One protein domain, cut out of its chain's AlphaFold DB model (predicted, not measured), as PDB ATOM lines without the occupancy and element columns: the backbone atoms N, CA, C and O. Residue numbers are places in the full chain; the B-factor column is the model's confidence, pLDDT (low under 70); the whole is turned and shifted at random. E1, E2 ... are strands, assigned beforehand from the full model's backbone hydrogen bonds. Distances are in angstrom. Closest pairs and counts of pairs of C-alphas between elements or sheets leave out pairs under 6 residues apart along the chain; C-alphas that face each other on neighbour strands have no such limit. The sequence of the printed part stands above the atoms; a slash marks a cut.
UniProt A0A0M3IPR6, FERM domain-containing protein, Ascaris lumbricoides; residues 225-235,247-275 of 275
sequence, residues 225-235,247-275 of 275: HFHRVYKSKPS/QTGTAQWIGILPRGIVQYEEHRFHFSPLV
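AT A GLANCE: This is residues 225 to 235 and 247 to 275 of the 275 residues of the protein "FERM domain-containing protein" of Ascaris lumbricoides (UniProt A0A0M3IPR6). A small, twisted antiparallel sheet of three strands, E2 between E1 and E3, has a loose tail whose residues 270 to 275 stick out. The 40 printed residues hold no named helix and three strands, E1, E2, E3, also the sheet's order; the class is all strand, with 16 residues in strands, under half. The whole is loose, radius of gyration of the C-alphas 11.9 A, and flat, spanning 34 by 28 by 14 A.

HOW THE PARTS SIT: E1, residues 225 to 229, is antiparallel to E2, residues 252 to 257, at 152 degrees; N 227 and O 254 are within hydrogen-bond range at 2.9 A. E2 and E3, residues 260 to 264, form a hairpin with a tight link, at 153 degrees; N 255 and O 262 are 2.8 A apart. The sheet is only just strongly twisted, its C-alphas up to 4.1 A off the best plane.

IN THESE COORDINATES: E1 begins at C-alpha 225 (124.620, 183.373, 171.974) and is 12.6 A long, E2 16.1 A. E3, 13.1 A, ends at C-alpha 264 (123.975, 180.146, 183.445).

THE WHOLE: Residues 236 to 246 are cut out, between C-alphas 8.0 A apart. Residues 233 to 235, 247 to 249 and 265 to 275 are under pLDDT 70.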
ATOM      1  N   HIS A 225     123.524 184.238 172.417       94.06
ATOM      2  CA  HIS A 225     124.620 183.373 171.974       94.06
ATOM      3  C   HIS A 225     125.277 182.723 173.184       94.06
ATOM      4  O   HIS A 225     125.784 183.423 174.062       94.06
ATOM      5  N   PHE A 226     125.249 181.394 173.251       92.00
ATOM      6  CA  PHE A 226     125.656 180.649 174.441       92.00
ATOM      7  C   PHE A 226     127.019 179.993 174.270       92.00
ATOM      8  O   PHE A 226     127.251 179.290 173.285       92.00
ATOM      9  N   HIS A 227     127.887 180.199 175.261       90.94
ATOM     10  CA  HIS A 227     129.258 179.708 175.251       90.94
ATOM     11  C   HIS A 227     129.661 179.088 176.582       90.94
ATOM     12  O   HIS A 227     129.309 179.612 177.647       90.94
ATOM     13  N   ARG A 228     130.458 178.018 176.523       89.12
ATOM     14  CA  ARG A 228     131.122 177.471 177.709       89.12
ATOM     15  C   ARG A 228     132.344 178.308 178.056       89.12
ATOM     16  O   ARG A 228     133.179 178.621 177.211       89.12
ATOM     17  N   VAL A 229     132.464 178.636 179.333       85.88
ATOM     18  CA  VAL A 229     133.601 179.343 179.912       85.88
ATOM     19  C   VAL A 229     134.090 178.618 181.157       85.88
ATOM     20  O   VAL A 229     133.340 177.921 181.837       85.88
ATOM     21  N   TYR A 230     135.366 178.809 181.467       81.88
ATOM     22  CA  TYR A 230     136.009 178.265 182.657       81.88
ATOM     23  C   TYR A 230     136.489 179.420 183.530       81.88
ATOM     24  O   TYR A 230     136.902 180.461 183.015       81.88
ATOM     25  N   LYS A 231     136.437 179.250 184.857       75.50
ATOM     26  CA  LYS A 231     136.849 180.297 185.811       75.50
ATOM     27  C   LYS A 231     138.336 180.645 185.692       75.50
ATOM     28  O   LYS A 231     138.735 181.771 185.974       75.50
ATOM     29  N   SER A 232     139.142 179.682 185.274       74.81
ATOM     30  CA  SER A 232     140.589 179.782 185.101       74.81
ATOM     31  C   SER A 232     140.979 179.230 183.732       74.81
ATOM     32  O   SER A 232     140.273 178.414 183.141       74.81
ATOM     33  N   LYS A 233     142.101 179.711 183.188       65.94
ATOM     34  CA  LYS A 233     142.636 179.189 181.925       65.94
ATOM     35  C   LYS A 233     143.119 177.746 182.143       65.94
ATOM     36  O   LYS A 233     143.823 177.536 183.131       65.94
ATOM     37  N   PRO A 234     142.815 176.799 181.237       59.19
ATOM     38  CA  PRO A 234     143.409 175.465 181.284       59.19
ATOM     39  C   PRO A 234     144.933 175.576 181.305       59.19
ATOM     40  O   PRO A 234     145.500 176.390 180.564       59.19
ATOM     41  N   SER A 235     145.603 174.793 182.151       57.97
ATOM     42  CA  SER A 235     147.065 174.743 182.146       57.97
ATOM     43  C   SER A 235     147.571 174.339 180.754       57.97
ATOM     44  O   SER A 235     147.068 173.412 180.122       57.97
ATOM     45  N   GLN A 247     142.230 172.396 188.336       53.16
ATOM     46  CA  GLN A 247     142.387 173.829 188.585       53.16
ATOM     47  C   GLN A 247     141.468 174.696 187.716       53.16
ATOM     48  O   GLN A 247     141.219 175.841 188.086       53.16
ATOM     49  N   THR A 248     140.946 174.170 186.598       62.09
ATOM     50  CA  THR A 248     140.050 174.890 185.661       62.09
ATOM     51  C   THR A 248     138.630 175.097 186.197       62.09
ATOM     52  O   THR A 248     137.912 175.996 185.750       62.09
ATOM     53  N   GLY A 249     138.229 174.284 187.180       64.56
ATOM     54  CA  GLY A 249     136.867 174.246 187.715       64.56
ATOM     55  C   GLY A 249     135.855 173.595 186.761       64.56
ATOM     56  O   GLY A 249     136.208 173.099 185.693       64.56
ATOM     57  N   THR A 250     134.581 173.583 187.158       71.12
ATOM     58  CA  THR A 250     133.476 173.116 186.308       71.12
ATOM     59  C   THR A 250     133.192 174.116 185.191       71.12
ATOM     60  O   THR A 250     133.310 175.331 185.389       71.12
ATOM     61  N   ALA A 251     132.814 173.610 184.013       75.62
ATOM     62  CA  ALA A 251     132.380 174.460 182.913       75.62
ATOM     63  C   ALA A 251     131.152 175.271 183.350       75.62
ATOM     64  O   ALA A 251     130.210 174.747 183.943       75.62
ATOM     65  N   GLN A 252     131.173 176.569 183.072       82.88
ATOM     66  CA  GLN A 252     130.046 177.469 183.287       82.88
ATOM     67  C   GLN A 252     129.537 177.941 181.933       82.88
ATOM     68  O   GLN A 252     130.301 178.012 180.974       82.88
ATOM     69  N   TRP A 253     128.260 178.290 181.848       87.88
ATOM     70  CA  TRP A 253     127.704 178.843 180.623       87.88
ATOM     71  C   TRP A 253     127.532 180.346 180.757       87.88
ATOM     72  O   TRP A 253     127.131 180.848 181.806       87.88
ATOM     73  N   ILE A 254     127.812 181.070 179.682       91.25
ATOM     74  CA  ILE A 254     127.398 182.463 179.533       91.25
ATOM     75  C   ILE A 254     126.500 182.586 178.312       91.25
ATOM     76  O   ILE A 254     126.711 181.906 177.312       91.25
ATOM     77  N   GLY A 255     125.505 183.458 178.395       91.94
ATOM     78  CA  GLY A 255     124.747 183.939 177.251       91.94
ATOM     79  C   GLY A 255     125.135 185.380 176.979       91.94
ATOM     80  O   GLY A 255     125.104 186.215 177.883       91.94
ATOM     81  N   ILE A 256     125.505 185.669 175.740       93.88
ATOM     82  CA  ILE A 256     125.701 187.021 175.224       93.88
ATOM     83  C   ILE A 256     124.398 187.401 174.528       93.88
ATOM     84  O   ILE A 256     124.071 186.846 173.483       93.88
ATOM     85  N   LEU A 257     123.630 188.302 175.133       92.00
ATOM     86  CA  LEU A 257     122.283 188.667 174.697       92.00
ATOM     87  C   LEU A 257     122.235 190.136 174.256       92.00
ATOM     88  O   LEU A 257     123.062 190.932 174.709       92.00
ATOM     89  N   PRO A 258     121.202 190.561 173.502       88.19
ATOM     90  CA  PRO A 258     120.988 191.976 173.174       88.19
ATOM     91  C   PRO A 258     120.922 192.900 174.402       88.19
ATOM     92  O   PRO A 258     121.211 194.088 174.310       88.19
ATOM     93  N   ARG A 259     120.561 192.352 175.568       86.31
ATOM     94  CA  ARG A 259     120.437 193.070 176.847       86.31
ATOM     95  C   ARG A 259     121.652 192.955 177.776       86.31
ATOM     96  O   ARG A 259     121.584 193.433 178.903       86.31
ATOM     97  N   GLY A 260     122.728 192.297 177.345       90.12
ATOM     98  CA  GLY A 260     123.949 192.120 178.135       90.12
ATOM     99  C   GLY A 260     124.392 190.664 178.262       90.12
ATOM    100  O   GLY A 260     123.902 189.787 177.557       90.12
ATOM    101  N   ILE A 261     125.341 190.414 179.164       91.75
ATOM    102  CA  ILE A 261     125.921 189.087 179.401       91.75
ATOM    103  C   ILE A 261     125.322 188.501 180.680       91.75
ATOM    104  O   ILE A 261     125.292 189.171 181.712       91.75
ATOM    105  N   VAL A 262     124.857 187.254 180.615       90.56
ATOM    106  CA  VAL A 262     124.252 186.533 181.745       90.56
ATOM    107  C   VAL A 262     124.976 185.209 181.951       90.56
ATOM    108  O   VAL A 262     125.327 184.539 180.984       90.56
ATOM    109  N   GLN A 263     125.200 184.831 183.206       87.44
ATOM    110  CA  GLN A 263     125.769 183.538 183.575       87.44
ATOM    111  C   GLN A 263     124.659 182.504 183.809       87.44
ATOM    112  O   GLN A 263     123.624 182.814 184.394       87.44
ATOM    113  N   TYR A 264     124.898 181.270 183.376       82.25
ATOM    114  CA  TYR A 264     123.975 180.146 183.445       82.25
ATOM    115  C   TYR A 264     124.654 178.920 184.070       82.25
ATOM    116  O   TYR A 264     125.855 178.687 183.901       82.25
ATOM    117  N   GLU A 265     123.861 178.117 184.779       68.81
ATOM    118  CA  GLU A 265     124.277 176.813 185.302       68.81
ATOM    119  C   GLU A 265     124.167 175.721 184.225       68.81
ATOM    120  O   GLU A 265     123.319 175.788 183.331       68.81
ATOM    121  N   GLU A 266     125.015 174.692 184.320       64.19
ATOM    122  CA  GLU A 266     125.173 173.631 183.311       64.19
ATOM    123  C   GLU A 266     123.883 172.844 183.028       64.19
ATOM    124  O   GLU A 266     123.633 172.463 181.886       64.19
ATOM    125  N   HIS A 267     122.998 172.695 184.019       58.50
ATOM    126  CA  HIS A 267     121.748 171.944 183.870       58.50
ATOM    127  C   HIS A 267     120.808 172.483 182.777       58.50
ATOM    128  O   HIS A 267     119.973 171.727 182.276       58.50
ATOM    129  N   ARG A 268     120.954 173.753 182.373       55.50
ATOM    130  CA  ARG A 268     120.124 174.386 181.334       55.50
ATOM    131  C   ARG A 268     120.410 173.858 179.925       55.50
ATOM    132  O   ARG A 268     119.512 173.850 179.091       55.50
ATOM    133  N   PHE A 269     121.633 173.403 179.657       57.28
ATOM    134  CA  PHE A 269     122.107 173.074 178.311       57.28
ATOM    135  C   PHE A 269     122.434 171.585 178.180       57.28
ATOM    136  O   PHE A 269     123.557 171.202 177.860       57.28
ATOM    137  N   HIS A 270     121.449 170.718 178.418       52.19
ATOM    138  CA  HIS A 270     121.570 169.310 178.038       52.19
ATOM    139  C   HIS A 270     121.386 169.174 176.521       52.19
ATOM    140  O   HIS A 270     120.345 168.727 176.039       52.19
ATOM    141  N   PHE A 271     122.406 169.563 175.752       46.00
ATOM    142  CA  PHE A 271     122.494 169.220 174.337       46.00
ATOM    143  C   PHE A 271     122.689 167.705 174.241       46.00
ATOM    144  O   PHE A 271     123.788 167.187 174.428       46.00
ATOM    145  N   SER A 272     121.605 166.965 174.011       29.47
ATOM    146  CA  SER A 272     121.732 165.551 173.661       29.47
ATOM    147  C   SER A 272     122.434 165.469 172.302       29.47
ATOM    148  O   SER A 272     122.022 166.194 171.391       29.47
ATOM    149  N   PRO A 273     123.464 164.624 172.123       25.75
ATOM    150  CA  PRO A 273     124.012 164.397 170.797       25.75
ATOM    151  C   PRO A 273     122.890 163.886 169.889       25.75
ATOM    152  O   PRO A 273     122.097 163.026 170.286       25.75
ATOM    153  N   LEU A 274     122.801 164.461 168.689       28.73
ATOM    154  CA  LEU A 274     122.010 163.896 167.603       28.73
ATOM    155  C   LEU A 274     122.605 162.510 167.318       28.73
ATOM    156  O   LEU A 274     123.747 162.420 166.863       28.73
ATOM    157  N   VAL A 275     121.873 161.458 167.685       29.28
ATOM    158  CA  VAL A 275     122.117 160.085 167.218       29.28
ATOM    159  C   VAL A 275     121.291 159.885 165.964       29.28
ATOM    160  O   VAL A 275     120.098 160.266 166.015       29.28
TER     161      VAL A 275